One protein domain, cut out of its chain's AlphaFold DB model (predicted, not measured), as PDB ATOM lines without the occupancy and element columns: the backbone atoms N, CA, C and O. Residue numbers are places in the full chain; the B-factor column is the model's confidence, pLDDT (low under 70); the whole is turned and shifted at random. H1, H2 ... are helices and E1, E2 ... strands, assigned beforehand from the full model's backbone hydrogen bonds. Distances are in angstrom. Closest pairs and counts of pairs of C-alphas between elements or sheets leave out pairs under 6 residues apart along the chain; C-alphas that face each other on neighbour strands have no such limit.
ATOM      1  N   ALA A   2     308.926 179.473 251.319       44.09
ATOM      2  CA  ALA A   2     309.916 180.519 251.643       44.09
ATOM      3  C   ALA A   2     309.322 181.944 251.550       44.09
ATOM      4  O   ALA A   2     309.575 182.778 252.421       44.09
ATOM      5  N   ASP A   3     308.446 182.178 250.566       59.84
ATOM      6  CA  ASP A   3     307.804 183.486 250.378       59.84
ATOM      7  C   ASP A   3     306.809 183.817 251.496       59.84
ATOM      8  O   ASP A   3     306.858 184.910 252.039       59.84
ATOM      9  N   ASP A   4     305.977 182.869 251.945       79.94
ATOM     10  CA  ASP A   4     305.009 183.128 253.032       79.94
ATOM     11  C   ASP A   4     305.674 183.523 254.357       79.94
ATOM     12  O   ASP A   4     305.153 184.367 255.078       79.94
ATOM     13  N   THR A   5     306.834 182.937 254.673       83.88
ATOM     14  CA  THR A   5     307.603 183.327 255.870       83.88
ATOM     15  C   THR A   5     308.119 184.756 255.712       83.88
ATOM     16  O   THR A   5     308.034 185.562 256.632       83.88
ATOM     17  N   SER A   6     308.557 185.087 254.495       88.94
ATOM     18  CA  SER A   6     309.040 186.415 254.150       88.94
ATOM     19  C   SER A   6     307.976 187.502 254.266       88.94
ATOM     20  O   SER A   6     308.249 188.587 254.775       88.94
ATOM     21  N   TYR A   7     306.752 187.201 253.842       92.94
ATOM     22  CA  TYR A   7     305.607 188.080 254.055       92.94
ATOM     23  C   TYR A   7     305.262 188.223 255.539       92.94
ATOM     24  O   TYR A   7     305.081 189.342 256.010       92.94
ATOM     25  N   ALA A   8     305.207 187.112 256.279       91.69
ATOM     26  CA  ALA A   8     304.860 187.120 257.696       91.69
ATOM     27  C   ALA A   8     305.791 188.026 258.521       91.69
ATOM     28  O   ALA A   8     305.313 188.893 259.251       91.69
ATOM     29  N   GLU A   9     307.106 187.873 258.352       92.19
ATOM     30  CA  GLU A   9     308.127 188.682 259.035       92.19
ATOM     31  C   GLU A   9     308.037 190.167 258.647       92.19
ATOM     32  O   GLU A   9     308.101 191.045 259.507       92.19
ATOM     33  N   SER A  10     307.834 190.464 257.357       94.75
ATOM     34  CA  SER A  10     307.667 191.839 256.864       94.75
ATOM     35  C   SER A  10     306.405 192.511 257.416       94.75
ATOM     36  O   SER A  10     306.432 193.690 257.762       94.75
ATOM     37  N   VAL A  11     305.297 191.772 257.533       95.69
ATOM     38  CA  VAL A  11     304.048 192.266 258.134       95.69
ATOM     39  C   VAL A  11     304.224 192.501 259.634       95.69
ATOM     40  O   VAL A  11     303.759 193.514 260.155       95.69
ATOM     41  N   GLN A  12     304.935 191.615 260.335       95.25
ATOM     42  CA  GLN A  12     305.288 191.839 261.737       95.25
ATOM     43  C   GLN A  12     306.139 193.103 261.908       95.25
ATOM     44  O   GLN A  12     305.834 193.914 262.780       95.25
ATOM     45  N   ALA A  13     307.145 193.312 261.052       95.44
ATOM     46  CA  ALA A  13     307.947 194.535 261.041       95.44
ATOM     47  C   ALA A  13     307.082 195.785 260.807       95.44
ATOM     48  O   ALA A  13     307.197 196.752 261.558       95.44
ATOM     49  N   LEU A  14     306.171 195.746 259.824       97.06
ATOM     50  CA  LEU A  14     305.246 196.846 259.532       97.06
ATOM     51  C   LEU A  14     304.398 197.218 260.752       97.06
ATOM     52  O   LEU A  14     304.300 198.392 261.092       97.06
ATOM     53  N   PHE A  15     303.799 196.242 261.432       96.69
ATOM     54  CA  PHE A  15     302.927 196.527 262.574       96.69
ATOM     55  C   PHE A  15     303.684 196.857 263.858       96.69
ATOM     56  O   PHE A  15     303.160 197.609 264.678       96.69
ATOM     57  N   CYS A  16     304.919 196.380 264.024       95.38
ATOM     58  CA  CYS A  16     305.788 196.908 265.073       95.38
ATOM     59  C   CYS A  16     306.108 198.389 264.812       95.38
ATOM     60  O   CYS A  16     306.041 199.179 265.746       95.38
ATOM     61  N   ALA A  17     306.353 198.783 263.557       95.50
ATOM     62  CA  ALA A  17     306.532 200.187 263.182       95.50
ATOM     63  C   ALA A  17     305.243 201.017 263.349       95.50
ATOM     64  O   ALA A  17     305.299 202.172 263.761       95.50
ATOM     65  N   VAL A  18     304.060 200.447 263.084       97.12
ATOM     66  CA  VAL A  18     302.779 201.103 263.413       97.12
ATOM     67  C   VAL A  18     302.668 201.334 264.921       97.12
ATOM     68  O   VAL A  18     302.280 202.420 265.338       97.12
ATOM     69  N   ALA A  19     303.017 200.340 265.740       95.69
ATOM     70  CA  ALA A  19     302.955 200.459 267.193       95.69
ATOM     71  C   ALA A  19     303.936 201.513 267.741       95.69
ATOM     72  O   ALA A  19     303.537 202.303 268.592       95.69
ATOM     73  N   ASP A  20     305.159 201.567 267.206       93.94
ATOM     74  CA  ASP A  20     306.159 202.611 267.485       93.94
ATOM     75  C   ASP A  20     305.611 204.002 267.146       93.94
ATOM     76  O   ASP A  20     305.510 204.866 268.012       93.94
ATOM     77  N   TYR A  21     305.081 204.191 265.931       95.56
ATOM     78  CA  TYR A  21     304.469 205.465 265.538       95.56
ATOM     79  C   TYR A  21     303.354 205.926 266.488       95.56
ATOM     80  O   TYR A  21     303.236 207.114 266.791       95.56
ATOM     81  N   LEU A  22     302.511 205.000 266.940       95.56
ATOM     82  CA  LEU A  22     301.408 205.303 267.851       95.56
ATOM     83  C   LEU A  22     301.888 205.564 269.287       95.56
ATOM     84  O   LEU A  22     301.216 206.274 270.039       95.56
ATOM     85  N   GLY A  23     303.028 204.999 269.676       93.81
ATOM     86  CA  GLY A  23     303.487 204.945 271.055       93.81
ATOM     87  C   GLY A  23     302.699 203.937 271.898       93.81
ATOM     88  O   GLY A  23     301.586 203.511 271.573       93.81
ATOM     89  N   LYS A  24     303.273 203.560 273.042       93.88
ATOM     90  CA  LYS A  24     302.818 202.442 273.889       93.88
ATOM     91  C   LYS A  24     301.346 202.525 274.293       93.88
ATOM     92  O   LYS A  24     300.627 201.528 274.243       93.88
ATOM     93  N   GLN A  25     300.894 203.712 274.699       93.75
ATOM     94  CA  GLN A  25     299.526 203.907 275.179       93.75
ATOM     95  C   GLN A  25     298.498 203.738 274.058       93.75
ATOM     96  O   GLN A  25     297.522 203.013 274.232       93.75
ATOM     97  N   GLU A  26     298.708 204.390 272.916       95.56
ATOM     98  CA  GLU A  26     297.736 204.369 271.822       95.56
ATOM     99  C   GLU A  26     297.782 203.041 271.058       95.56
ATOM    100  O   GLU A  26     296.726 202.499 270.726       95.56
ATOM    101  N   ALA A  27     298.971 202.454 270.876       95.94
ATOM    102  CA  ALA A  27     299.126 201.118 270.301       95.94
ATOM    103  C   ALA A  27     298.285 200.084 271.064       95.94
ATOM    104  O   ALA A  27     297.491 199.380 270.449       95.94
ATOM    105  N   SER A  28     298.352 200.074 272.402       94.38
ATOM    106  CA  SER A  28     297.584 199.126 273.224       94.38
ATOM    107  C   SER A  28     296.059 199.248 273.081       94.38
ATOM    108  O   SER A  28     295.347 198.271 273.299       94.38
ATOM    109  N   LYS A  29     295.556 200.435 272.713       95.56
ATOM    110  CA  LYS A  29     294.122 200.697 272.512       95.56
ATOM    111  C   LYS A  29     293.659 200.339 271.104       95.56
ATOM    112  O   LYS A  29     292.536 199.877 270.931       95.56
ATOM    113  N   LEU A  30     294.484 200.629 270.096       96.62
ATOM    114  CA  LEU A  30     294.103 200.487 268.689       96.62
ATOM    115  C   LEU A  30     294.467 199.120 268.114       96.62
ATOM    116  O   LEU A  30     293.749 198.605 267.266       96.62
ATOM    117  N   LEU A  31     295.543 198.501 268.592       96.50
ATOM    118  CA  LEU A  31     295.958 197.154 268.209       96.50
ATOM    119  C   LEU A  31     295.269 196.116 269.115       96.50
ATOM    120  O   LEU A  31     295.924 195.291 269.748       96.50
ATOM    121  N   ASP A  32     293.938 196.173 269.213       95.12
ATOM    122  CA  ASP A  32     293.134 195.316 270.094       95.12
ATOM    123  C   ASP A  32     292.359 194.253 269.303       95.12
ATOM    124  O   ASP A  32     291.392 194.549 268.603       95.12
ATOM    125  N   LEU A  33     292.742 192.986 269.476       94.75
ATOM    126  CA  LEU A  33     292.098 191.839 268.826       94.75
ATOM    127  C   LEU A  33     290.676 191.545 269.321       94.75
ATOM    128  O   LEU A  33     289.974 190.760 268.684       94.75
ATOM    129  N   LYS A  34     290.254 192.116 270.458       94.19
ATOM    130  CA  LYS A  34     288.855 192.047 270.904       94.19
ATOM    131  C   LYS A  34     287.977 193.011 270.118       94.19
ATOM    132  O   LYS A  34     286.815 192.701 269.883       94.19
ATOM    133  N   LYS A  35     288.535 194.163 269.734       95.56
ATOM    134  CA  LYS A  35     287.844 195.197 268.960       95.56
ATOM    135  C   LYS A  35     287.898 194.918 267.459       95.56
ATOM    136  O   LYS A  35     286.888 195.080 266.791       95.56
ATOM    137  N   TYR A  36     289.053 194.482 266.958       95.94
ATOM    138  CA  TYR A  36     289.288 194.209 265.541       95.94
ATOM    139  C   TYR A  36     289.706 192.751 265.365       95.94
ATOM    140  O   TYR A  36     290.882 192.378 265.453       95.94
ATOM    141  N   SER A  37     288.712 191.895 265.163       92.44
ATOM    142  CA  SER A  37     288.907 190.448 265.096       92.44
ATOM    143  C   SER A  37     289.489 189.998 263.753       92.44
ATOM    144  O   SER A  37     290.163 188.959 263.689       92.44
ATOM    145  N   SER A  38     289.274 190.809 262.711       94.88
ATOM    146  CA  SER A  38     289.790 190.640 261.356       94.88
ATOM    147  C   SER A  38     290.746 191.781 260.967       94.88
ATOM    148  O   SER A  38     290.623 192.899 261.473       94.88
ATOM    149  N   PRO A  39     291.717 191.529 260.069       95.31
ATOM    150  CA  PRO A  39     292.595 192.581 259.569       95.31
ATOM    151  C   PRO A  39     291.824 193.667 258.810       95.31
ATOM    152  O   PRO A  39     292.210 194.823 258.889       95.31
ATOM    153  N   GLN A  40     290.730 193.332 258.119       95.62
ATOM    154  CA  GLN A  40     289.894 194.298 257.398       95.62
ATOM    155  C   GLN A  40     289.306 195.351 258.346       95.62
ATOM    156  O   GLN A  40     289.492 196.541 258.114       95.62
ATOM    157  N   GLU A  41     288.704 194.919 259.459       95.94
ATOM    158  CA  GLU A  41     288.167 195.822 260.490       95.94
ATOM    159  C   GLU A  41     289.245 196.766 261.041       95.94
ATOM    160  O   GLU A  41     288.999 197.952 261.253       95.94
ATOM    161  N   LEU A  42     290.459 196.251 261.272       96.81
ATOM    162  CA  LEU A  42     291.562 197.063 261.787       96.81
ATOM    163  C   LEU A  42     292.015 198.120 260.770       96.81
ATOM    164  O   LEU A  42     292.360 199.238 261.150       96.81
ATOM    165  N   LEU A  43     292.032 197.772 259.483       96.25
ATOM    166  CA  LEU A  43     292.445 198.675 258.408       96.25
ATOM    167  C   LEU A  43     291.442 199.814 258.172       96.25
ATOM    168  O   LEU A  43     291.835 200.861 257.666       96.25
ATOM    169  N   GLU A  44     290.181 199.647 258.576       96.19
ATOM    170  CA  GLU A  44     289.157 200.701 258.537       96.19
ATOM    171  C   GLU A  44     289.297 201.720 259.685       96.19
ATOM    172  O   GLU A  44     288.783 202.842 259.593       96.19
ATOM    173  N   GLU A  45     290.028 201.388 260.758       97.12
ATOM    174  CA  GLU A  45     290.299 202.328 261.847       97.12
ATOM    175  C   GLU A  45     291.158 203.495 261.343       97.12
ATOM    176  O   GLU A  45     292.338 203.344 261.018       97.12
ATOM    177  N   LYS A  46     290.580 204.702 261.328       96.81
ATOM    178  CA  LYS A  46     291.162 205.903 260.707       96.81
ATOM    179  C   LYS A  46     292.592 206.186 261.163       96.81
ATOM    180  O   LYS A  46     293.415 206.615 260.352       96.81
ATOM    181  N   LYS A  47     292.897 205.993 262.449       96.19
ATOM    182  CA  LYS A  47     294.259 206.209 262.965       96.19
ATOM    183  C   LYS A  47     295.242 205.147 262.461       96.19
ATOM    184  O   LYS A  47     296.356 205.505 262.088       96.19
ATOM    185  N   ILE A  48     294.823 203.884 262.386       97.50
ATOM    186  CA  ILE A  48     295.639 202.792 261.838       97.50
ATOM    187  C   ILE A  48     295.878 202.996 260.341       97.50
ATOM    188  O   ILE A  48     297.030 202.978 259.904       97.50
ATOM    189  N   ALA A  49     294.825 203.290 259.574       96.38
ATOM    190  CA  ALA A  49     294.914 203.557 258.139       96.38
ATOM    191  C   ALA A  49     295.918 204.678 257.811       96.38
ATOM    192  O   ALA A  49     296.654 204.596 256.830       96.38
ATOM    193  N   ARG A  50     295.995 205.712 258.662       96.50
ATOM    194  CA  ARG A  50     296.979 206.805 258.539       96.50
ATOM    195  C   ARG A  50     298.391 206.398 258.964       96.50
ATOM    196  O   ARG A  50     299.356 206.861 258.359       96.50
ATOM    197  N   ALA A  51     298.524 205.559 259.989       97.25
ATOM    198  CA  ALA A  51     299.817 205.125 260.513       97.25
ATOM    199  C   ALA A  51     300.555 204.174 259.557       97.25
ATOM    200  O   ALA A  51     301.772 204.260 259.427       97.25
ATOM    201  N   ILE A  52     299.837 203.298 258.852       97.81
ATOM    202  CA  ILE A  52     300.419 202.276 257.966       97.81
ATOM    203  C   ILE A  52     301.370 202.842 256.893       97.81
ATOM    204  O   ILE A  52     302.521 202.401 256.846       97.81
ATOM    205  N   PRO A  53     300.978 203.813 256.044       97.25
ATOM    206  CA  PRO A  53     301.885 204.345 255.025       97.25
ATOM    207  C   PRO A  53     303.079 205.098 255.628       97.25
ATOM    208  O   PRO A  53     304.138 205.170 255.006       97.25
ATOM    209  N   LEU A  54     302.939 205.646 256.840       96.38
ATOM    210  CA  LEU A  54     304.042 206.267 257.573       96.38
ATOM    211  C   LEU A  54     305.018 205.203 258.099       96.38
ATOM    212  O   LEU A  54     306.226 205.330 257.899       96.38
ATOM    213  N   ALA A  55     304.496 204.127 258.687       96.56
ATOM    214  CA  ALA A  55     305.258 202.982 259.183       96.56
ATOM    215  C   ALA A  55     306.000 202.260 258.060       96.56
ATOM    216  O   ALA A  55     307.169 201.914 258.207       96.56
ATOM    217  N   PHE A  56     305.378 202.128 256.891       96.75
ATOM    218  CA  PHE A  56     306.004 201.505 255.731       96.75
ATOM    219  C   PHE A  56     307.275 202.238 255.257       96.75
ATOM    220  O   PHE A  56     308.215 201.609 254.770       96.75
ATOM    221  N   LYS A  57     307.372 203.560 255.460       94.81
ATOM    222  CA  LYS A  57     308.603 204.324 255.172       94.81
ATOM    223  C   LYS A  57     309.744 204.012 256.145       94.81
ATOM    224  O   LYS A  57     310.897 204.309 255.840       94.81
ATOM    225  N   ARG A  58     309.433 203.428 257.304       93.81
ATOM    226  CA  ARG A  58     310.388 203.055 258.357       93.81
ATOM    227  C   ARG A  58     310.773 201.586 258.344       93.81
ATOM    228  O   ARG A  58     311.621 201.184 259.137       93.81
ATOM    229  N   ILE A  59     310.217 200.802 257.427       93.94
ATOM    230  CA  ILE A  59     310.639 199.422 257.220       93.94
ATOM    231  C   ILE A  59     311.443 199.301 255.926       93.94
ATOM    232  O   ILE A  59     311.085 199.877 254.896       93.94
ATOM    233  N   ASN A  60     312.513 198.513 255.968       92.44
ATOM    234  CA  ASN A  60     313.224 198.037 254.795       92.44
ATOM    235  C   ASN A  60     313.039 196.520 254.693       92.44
ATOM    236  O   ASN A  60     313.787 195.749 255.292       92.44
ATOM    237  N   ALA A  61     311.969 196.110 254.010       90.81
ATOM    238  CA  ALA A  61     311.498 194.730 253.968       90.81
ATOM    239  C   ALA A  61     311.660 194.141 252.562       90.81
ATOM    240  O   ALA A  61     311.022 194.598 251.615       90.81
ATOM    241  N   HIS A  62     312.526 193.139 252.422       90.25
ATOM    242  CA  HIS A  62     312.910 192.540 251.145       90.25
ATOM    243  C   HIS A  62     312.551 191.055 251.089       90.25
ATOM    244  O   HIS A  62     312.705 190.346 252.078       90.25
ATOM    245  N   TYR A  63     312.111 190.547 249.937       84.50
ATOM    246  CA  TYR A  63     311.939 189.119 249.663       84.50
ATOM    247  C   TYR A  63     313.215 188.324 249.954       84.50
ATOM    248  O   TYR A  63     314.332 188.842 249.869       84.50
ATOM    249  N   ALA A  64     313.055 187.020 250.190       70.75
ATOM    250  CA  ALA A  64     314.159 186.080 250.047       70.75
ATOM    251  C   ALA A  64     314.625 186.086 248.575       70.75
ATOM    252  O   ALA A  64     314.024 185.438 247.726       70.75
ATOM    253  N   GLY A  65     315.647 186.885 248.263       67.75
ATOM    254  CA  GLY A  65     316.065 187.186 246.885       67.75
ATOM    255  C   GLY A  65     316.342 188.669 246.613       67.75
ATOM    256  O   GLY A  65     316.865 188.994 245.554       67.75
ATOM    257  N   GLY A  66     316.043 189.560 247.564       78.62
ATOM    258  CA  GLY A  66     316.580 190.926 247.599       78.62
ATOM    259  C   GLY A  66     315.682 192.029 247.037       78.62
ATOM    260  O   GLY A  66     315.971 193.194 247.287       78.62
ATOM    261  N   ALA A  67     314.582 191.714 246.346       87.50
ATOM    262  CA  ALA A  67     313.604 192.729 245.937       87.50
ATOM    263  C   ALA A  67     312.828 193.269 247.151       87.50
ATOM    264  O   ALA A  67     312.511 192.502 248.055       87.50
ATOM    265  N   ARG A  68     312.481 194.559 247.179       91.31
ATOM    266  CA  ARG A  68     311.679 195.159 248.260       91.31
ATOM    267  C   ARG A  68     310.184 194.873 248.066       91.31
ATOM    268  O   ARG A  68     309.696 194.940 246.942       91.31
ATOM    269  N   PHE A  69     309.459 194.583 249.146       93.38
ATOM    270  CA  PHE A  69     307.993 194.490 249.113       93.38
ATOM    271  C   PHE A  69     307.359 195.864 248.869       93.38
ATOM    272  O   PHE A  69     307.860 196.865 249.381       93.38
ATOM    273  N   SER A  70     306.232 195.910 248.159       95.44
ATOM    274  CA  SER A  70     305.325 197.061 248.177       95.44
ATOM    275  C   SER A  70     304.400 197.013 249.399       95.44
ATOM    276  O   SER A  70     304.235 195.967 250.029       95.44
ATOM    277  N   LEU A  71     303.785 198.148 249.743       96.56
ATOM    278  CA  LEU A  71     302.814 198.200 250.835       96.56
ATOM    279  C   LEU A  71     301.604 197.301 250.542       96.56
ATOM    280  O   LEU A  71     301.251 196.474 251.380       96.56
ATOM    281  N   ASP A  72     301.031 197.413 249.343       96.44
ATOM    282  CA  ASP A  72     299.848 196.645 248.937       96.44
ATOM    283  C   ASP A  72     300.098 195.140 249.039       96.44
ATOM    284  O   ASP A  72     299.292 194.420 249.613       96.44
ATOM    285  N   GLN A  73     301.281 194.668 248.632       95.50
ATOM    286  CA  GLN A  73     301.662 193.262 248.771       95.50
ATOM    287  C   GLN A  73     301.591 192.765 250.225       95.50
ATOM    288  O   GLN A  73     301.162 191.635 250.468       95.50
ATOM    289  N   LEU A  74     302.028 193.575 251.194       95.94
ATOM    290  CA  LEU A  74     301.994 193.205 252.612       95.94
ATOM    291  C   LEU A  74     300.564 193.213 253.166       95.94
ATOM    292  O   LEU A  74     300.192 192.306 253.917       95.94
ATOM    293  N   ILE A  75     299.764 194.211 252.782       96.31
ATOM    294  CA  ILE A  75     298.367 194.344 253.210       96.31
ATOM    295  C   ILE A  75     297.501 193.232 252.606       96.31
ATOM    296  O   ILE A  75     296.795 192.537 253.343       96.31
ATOM    297  N   ASP A  76     297.620 192.986 251.303       95.69
ATOM    298  CA  ASP A  76     296.916 191.915 250.597       95.69
ATOM    299  C   ASP A  76     297.248 190.556 251.206       95.69
ATOM    300  O   ASP A  76     296.353 189.771 251.510       95.69
ATOM    301  N   TRP A  77     298.529 190.277 251.473       95.56
ATOM    302  CA  TRP A  77     298.907 189.007 252.089       95.56
ATOM    303  C   TRP A  77     298.282 188.837 253.478       95.56
ATOM    304  O   TRP A  77     297.762 187.761 253.784       95.56
ATOM    305  N   MET A  78     298.297 189.871 254.327       94.50
ATOM    306  CA  MET A  78     297.760 189.780 255.689       94.50
ATOM    307  C   MET A  78     296.236 189.583 255.712       94.50
ATOM    308  O   MET A  78     295.726 188.911 256.610       94.50
ATOM    309  N   THR A  79     295.516 190.141 254.738       95.06
ATOM    310  CA  THR A  79     294.045 190.086 254.665       95.06
ATOM    311  C   THR A  79     293.497 188.758 254.143       95.06
ATOM    312  O   THR A  79     292.307 188.477 254.313       95.06
ATOM    313  N   LEU A  80     294.346 187.889 253.578       94.88
ATOM    314  CA  LEU A  80     293.934 186.554 253.144       94.88
ATOM    315  C   LEU A  80     293.402 185.720 254.326       94.88
ATOM    316  O   LEU A  80     294.106 185.568 255.329       94.88
ATOM    317  N   PRO A  81     292.237 185.047 254.201       92.62
ATOM    318  CA  PRO A  81     291.644 184.265 255.294       92.62
ATOM    319  C   PRO A  81     292.581 183.213 255.905       92.62
ATOM    320  O   PRO A  81     292.605 183.005 257.119       92.62
ATOM    321  N   LYS A  82     293.429 182.585 255.077       92.44
ATOM    322  CA  LYS A  82     294.434 181.602 255.522       92.44
ATOM    323  C   LYS A  82     295.489 182.186 256.481       92.44
ATOM    324  O   LYS A  82     296.122 181.428 257.214       92.44
ATOM    325  N   ASN A  83     295.655 183.510 256.504       93.25
ATOM    326  CA  ASN A  83     296.682 184.228 257.258       93.25
ATOM    327  C   ASN A  83     296.152 184.888 258.543       93.25
ATOM    328  O   ASN A  83     296.914 185.534 259.260       93.25
ATOM    329  N   ILE A  84     294.894 184.646 258.928       92.12
ATOM    330  CA  ILE A  84     294.294 185.226 260.143       92.12
ATOM    331  C   ILE A  84     295.088 184.931 261.430       92.12
ATOM    332  O   ILE A  84     295.148 185.750 262.346       92.12
ATOM    333  N   LYS A  85     295.746 183.765 261.511       92.31
ATOM    334  CA  LYS A  85     296.619 183.418 262.648       92.31
ATOM    335  C   LYS A  85     297.857 184.313 262.708       92.31
ATOM    336  O   LYS A  85     298.287 184.680 263.798       92.31
ATOM    337  N   TRP A  86     298.410 184.670 261.550       92.75
ATOM    338  CA  TRP A  86     299.527 185.604 261.455       92.75
ATOM    339  C   TRP A  86     299.106 187.015 261.829       92.75
ATOM    340  O   TRP A  86     299.799 187.618 262.634       92.75
ATOM    341  N   TYR A  87     297.945 187.490 261.365       94.44
ATOM    342  CA  TYR A  87     297.376 188.765 261.814       94.44
ATOM    343  C   TYR A  87     297.323 188.854 263.349       94.44
ATOM    344  O   TYR A  87     297.940 189.735 263.944       94.44
ATOM    345  N   LYS A  88     296.677 187.880 264.004       94.88
ATOM    346  CA  LYS A  88     296.567 187.856 265.471       94.88
ATOM    347  C   LYS A  88     297.938 187.854 266.146       94.88
ATOM    348  O   LYS A  88     298.187 188.647 267.049       94.88
ATOM    349  N   SER A  89     298.851 187.008 265.668       94.06
ATOM    350  CA  SER A  89     300.219 186.957 266.185       94.06
ATOM    351  C   SER A  89     300.953 188.291 266.033       94.06
ATOM    352  O   SER A  89     301.640 188.702 266.961       94.06
ATOM    353  N   THR A  90     300.826 188.958 264.888       95.19
ATOM    354  CA  THR A  90     301.472 190.241 264.593       95.19
ATOM    355  C   THR A  90     301.031 191.324 265.568       95.19
ATOM    356  O   THR A  90     301.872 191.995 266.161       95.19
ATOM    357  N   ILE A  91     299.723 191.445 265.792       96.44
ATOM    358  CA  ILE A  91     299.141 192.428 266.711       96.44
ATOM    359  C   ILE A  91     299.602 192.192 268.151       96.44
ATOM    360  O   ILE A  91     300.013 193.122 268.846       96.44
ATOM    361  N   MET A  92     299.596 190.935 268.597       95.69
ATOM    362  CA  MET A  92     300.056 190.584 269.940       95.69
ATOM    363  C   MET A  92     301.548 190.867 270.133       95.69
ATOM    364  O   MET A  92     301.937 191.376 271.180       95.69
ATOM    365  N   ILE A  93     302.378 190.553 269.134       95.25
ATOM    366  CA  ILE A  93     303.822 190.802 269.188       95.25
ATOM    367  C   ILE A  93     304.103 192.297 269.225       95.25
ATOM    368  O   ILE A  93     304.865 192.726 270.083       95.25
ATOM    369  N   ALA A  94     303.464 193.089 268.361       95.31
ATOM    370  CA  ALA A  94     303.653 194.536 268.335       95.31
ATOM    371  C   ALA A  94     303.352 195.160 269.710       95.31
ATOM    372  O   ALA A  94     304.187 195.871 270.265       95.31
ATOM    373  N   ASN A  95     302.218 194.801 270.322       95.06
ATOM    374  CA  ASN A  95     301.879 195.247 271.676       95.06
ATOM    375  C   ASN A  95     302.885 194.782 272.734       95.06
ATOM    376  O   ASN A  95     303.266 195.563 273.608       95.06
ATOM    377  N   GLN A  96     303.313 193.519 272.678       95.12
ATOM    378  CA  GLN A  96     304.246 192.986 273.667       95.12
ATOM    379  C   GLN A  96     305.624 193.644 273.559       95.12
ATOM    380  O   GLN A  96     306.218 193.966 274.586       95.12
ATOM    381  N   MET A  97     306.103 193.904 272.339       93.94
ATOM    382  CA  MET A  97     307.344 194.641 272.122       93.94
ATOM    383  C   MET A  97     307.241 196.039 272.734       93.94
ATOM    384  O   MET A  97     308.067 196.371 273.571       93.94
ATOM    385  N   MET A  98     306.180 196.808 272.463       92.69
ATOM    386  CA  MET A  98     305.982 198.133 273.085       92.69
ATOM    387  C   MET A  98     305.908 198.091 274.617       92.69
ATOM    388  O   MET A  98     306.231 199.062 275.301       92.69
ATOM    389  N   LYS A  99     305.444 196.973 275.179       92.38
ATOM    390  CA  LYS A  99     305.352 196.793 276.626       92.38
ATOM    391  C   LYS A  99     306.714 196.543 277.271       92.38
ATOM    392  O   LYS A  99     306.942 197.062 278.362       92.38
ATOM    393  N   GLU A 100     307.560 195.744 276.628       93.19
ATOM    394  CA  GLU A 100     308.790 195.209 277.222       93.19
ATOM    395  C   GLU A 100     310.084 195.787 276.642       93.19
ATOM    396  O   GLU A 100     311.147 195.502 277.183       93.19
ATOM    397  N   ILE A 101     310.030 196.605 275.584       91.31
ATOM    398  CA  ILE A 101     311.227 197.081 274.879       91.31
ATOM    399  C   ILE A 101     312.234 197.772 275.810       91.31
ATOM    400  O   ILE A 101     313.412 197.435 275.775       91.31
ATOM    401  N   SER A 102     311.768 198.630 276.723       91.62
ATOM    402  CA  SER A 102     312.617 199.304 277.717       91.62
ATOM    403  C   SER A 102     313.140 198.377 278.825       91.62
ATOM    404  O   SER A 102     314.129 198.688 279.481       91.62
ATOM    405  N   ALA A 103     312.495 197.228 279.050       91.56
ATOM    406  CA  ALA A 103     312.949 196.205 279.997       91.56
ATOM    407  C   ALA A 103     313.954 195.224 279.364       91.56
ATOM    408  O   ALA A 103     314.707 194.534 280.068       91.56
ATOM    409  N   ILE A 104     313.969 195.135 278.031       90.50
ATOM    410  CA  ILE A 104     315.034 194.450 277.300       90.50
ATOM    411  C   ILE A 104     316.326 195.224 277.532       90.50
ATOM    412  O   ILE A 104     317.252 194.660 278.119       90.50
ATOM    413  N   ASP A 105     316.318 196.493 277.130       90.12
ATOM    414  CA  ASP A 105     317.369 197.472 277.361       90.12
ATOM    415  C   ASP A 105     316.739 198.876 277.419       90.12
ATOM    416  O   ASP A 105     315.875 199.217 276.603       90.12
ATOM    417  N   ASN A 106     317.120 199.673 278.418       92.31
ATOM    418  CA  ASN A 106     316.486 200.963 278.678       92.31
ATOM    419  C   ASN A 106     316.805 201.996 277.587       92.31
ATOM    420  O   ASN A 106     316.024 202.933 277.410       92.31
ATOM    421  N   ASP A 107     317.868 201.808 276.805       92.12
ATOM    422  CA  ASP A 107     318.213 202.718 275.709       92.12
ATOM    423  C   ASP A 107     317.208 202.663 274.544       92.12
ATOM    424  O   ASP A 107     317.065 203.623 273.786       92.12
ATOM    425  N   PHE A 108     316.380 201.615 274.470       90.94
ATOM    426  CA  PHE A 108     315.254 201.549 273.528       90.94
ATOM    427  C   PHE A 108     313.962 202.198 274.040       90.94
ATOM    428  O   PHE A 108     312.933 202.138 273.365       90.94
ATOM    429  N   ARG A 109     313.965 202.833 275.220       90.25
ATOM    430  CA  ARG A 109     312.757 203.439 275.810       90.25
ATOM    431  C   ARG A 109     312.104 204.492 274.916       90.25
ATOM    432  O   ARG A 109     310.895 204.697 275.009       90.25
ATOM    433  N   SER A 110     312.874 205.139 274.046       86.12
ATOM    434  CA  SER A 110     312.364 206.120 273.084       86.12
ATOM    435  C   SER A 110     311.268 205.542 272.174       86.12
ATOM    436  O   SER A 110     310.317 206.262 271.880       86.12
ATOM    437  N   GLN A 216     305.582 183.055 265.312       88.75
ATOM    438  CA  GLN A 216     304.128 182.972 265.392       88.75
ATOM    439  C   GLN A 216     303.708 182.520 266.796       88.75
ATOM    440  O   GLN A 216     304.043 181.410 267.215       88.75
ATOM    441  N   ALA A 217     302.950 183.363 267.486       85.56
ATOM    442  CA  ALA A 217     302.464 183.126 268.835       85.56
ATOM    443  C   ALA A 217     300.976 182.756 268.818       85.56
ATOM    444  O   ALA A 217     300.188 183.283 268.026       85.56
ATOM    445  N   ALA A 218     300.580 181.857 269.718       78.50
ATOM    446  CA  ALA A 218     299.185 181.491 269.936       78.50
ATOM    447  C   ALA A 218     298.783 181.855 271.372       78.50
ATOM    448  O   ALA A 218     299.295 181.280 272.328       78.50
ATOM    449  N   GLY A 219     297.853 182.799 271.528       82.88
ATOM    450  CA  GLY A 219     297.244 183.148 272.819       82.88
ATOM    451  C   GLY A 219     297.998 184.196 273.643       82.88
ATOM    452  O   GLY A 219     297.412 185.222 273.970       82.88
ATOM    453  N   SER A 220     299.291 184.006 273.916       85.50
ATOM    454  CA  SER A 220     300.134 184.989 274.624       85.50
ATOM    455  C   SER A 220     301.525 185.084 274.007       85.50
ATOM    456  O   SER A 220     302.017 184.080 273.502       85.50
ATOM    457  N   VAL A 221     302.164 186.253 274.099       90.94
ATOM    458  CA  VAL A 221     303.557 186.467 273.672       90.94
ATOM    459  C   VAL A 221     304.439 186.627 274.902       90.94
ATOM    460  O   VAL A 221     304.119 187.397 275.803       90.94
ATOM    461  N   THR A 222     305.559 185.914 274.929       90.62
ATOM    462  CA  THR A 222     306.656 186.139 275.875       90.62
ATOM    463  C   THR A 222     307.863 186.669 275.124       90.62
ATOM    464  O   THR A 222     308.243 186.111 274.092       90.62
ATOM    465  N   VAL A 223     308.516 187.689 275.674       92.00
ATOM    466  CA  VAL A 223     309.797 188.175 275.169       92.00
ATOM    467  C   VAL A 223     310.923 187.560 275.996       92.00
ATOM    468  O   VAL A 223     310.858 187.492 277.222       92.00
ATOM    469  N   LYS A 224     311.958 187.045 275.331       91.69
ATOM    470  CA  LYS A 224     313.135 186.478 275.997       91.69
ATOM    471  C   LYS A 224     314.406 187.073 275.425       91.69
ATOM    472  O   LYS A 224     314.635 187.007 274.220       91.69
ATOM    473  N   LYS A 225     315.257 187.561 276.322       94.25
ATOM    474  CA  LYS A 225     316.646 187.912 276.034       94.25
ATOM    475  C   LYS A 225     317.478 186.639 275.940       94.25
ATOM    476  O   LYS A 225     317.402 185.794 276.831       94.25
ATOM    477  N   VAL A 226     318.246 186.491 274.867       93.38
ATOM    478  CA  VAL A 226     319.156 185.360 274.663       93.38
ATOM    479  C   VAL A 226     320.572 185.889 274.502       93.38
ATOM    480  O   VAL A 226     320.808 186.792 273.701       93.38
ATOM    481  N   ASN A 227     321.507 185.341 275.280       94.25
ATOM    482  CA  ASN A 227     322.920 185.749 275.320       94.25
ATOM    483  C   ASN A 227     323.194 187.171 275.849       94.25
ATOM    484  O   ASN A 227     324.323 187.640 275.746       94.25
TER     485      ASN A 227
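What this domain is: This is residues 2 to 110 and 216 to 227 of the 416 residues of an uncharacterized protein of Saprospirales bacterium (UniProt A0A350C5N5). Two long helices, H1 and H5, cross in the core; the shorter helices H3 and H4 pack on H1, and H4 makes a corner with H5. H6 turns off at the last residues of H5, and the short strand E2 lies near that end. The printed part has 121 residues with six named helices and two named strands, in the order H1, H2, H3, E1, H4, H5, H6, E2; it is mostly helix, and both strands pair with no named strand. It is compact and rounded, with a radius of gyration of the C-alphas of 13.9 A and spans of 34 by 34 by 28 A.

Where its parts are: H1, residues 2 to 30, begins with C-alpha 2 at (309.916, 180.519, 251.643), measures 30.6 A and has a kink of 121 degrees near residue 24. H5, residues 81 to 104, measures 33.7 A, with a kink of 44 degrees near residue 98. H2 is residues 39 to 44, H3 46 to 56 at 16.3 A, E1 59 to 61, H4 71 to 79 at 12.5 A, and H6 106 to 110. E2, residues 223 to 226, ends with C-alpha 226 at (319.156, 185.360, 274.663).

How they stand to each other: H1 touches H5 at a steep tilt of 54 degrees, closest C-alphas Cys 16 and Ala 94, 4.6 A. H1 touches H3, C-alphas of Ala 17 and Ala 55 closest at 5.0 A, and with residues 7 to 11 alone H4, Val 11 and Leu 74 closest at 6.0 A. H2 and H4 only just touch, with 3 pairs of C-alphas within 8 A, closest Pro 39 and Thr 79. H5 touches H4 and H6 only at the corner, closest C-alphas Met 78 and Tyr 87, and Ser 102 and Arg 109. The closest C-alphas of H1 and E1, Ser 10 and Ala 61, are 5.6 A apart. H3 and H5 are apart. Every O i to N i+4 pair is within hydrogen-bond range in H2 and H4, against 21 of 25 in H1, 5 of 7 in H3, 16 of 20 in H5 and 0 of 1 in H6, where 1 of 2 O i to N i+3 pairs is.

The domain as a whole: The farthest C-alphas, Glu 44 and Asn 227, are 40.6 A apart. Residues 111 to 215 are not printed, and C-alphas 110 and 216 are 25.7 A apart across the cut. Of the links printed whole, none is long. Residues 2 to 3 and 65 have pLDDT under 70.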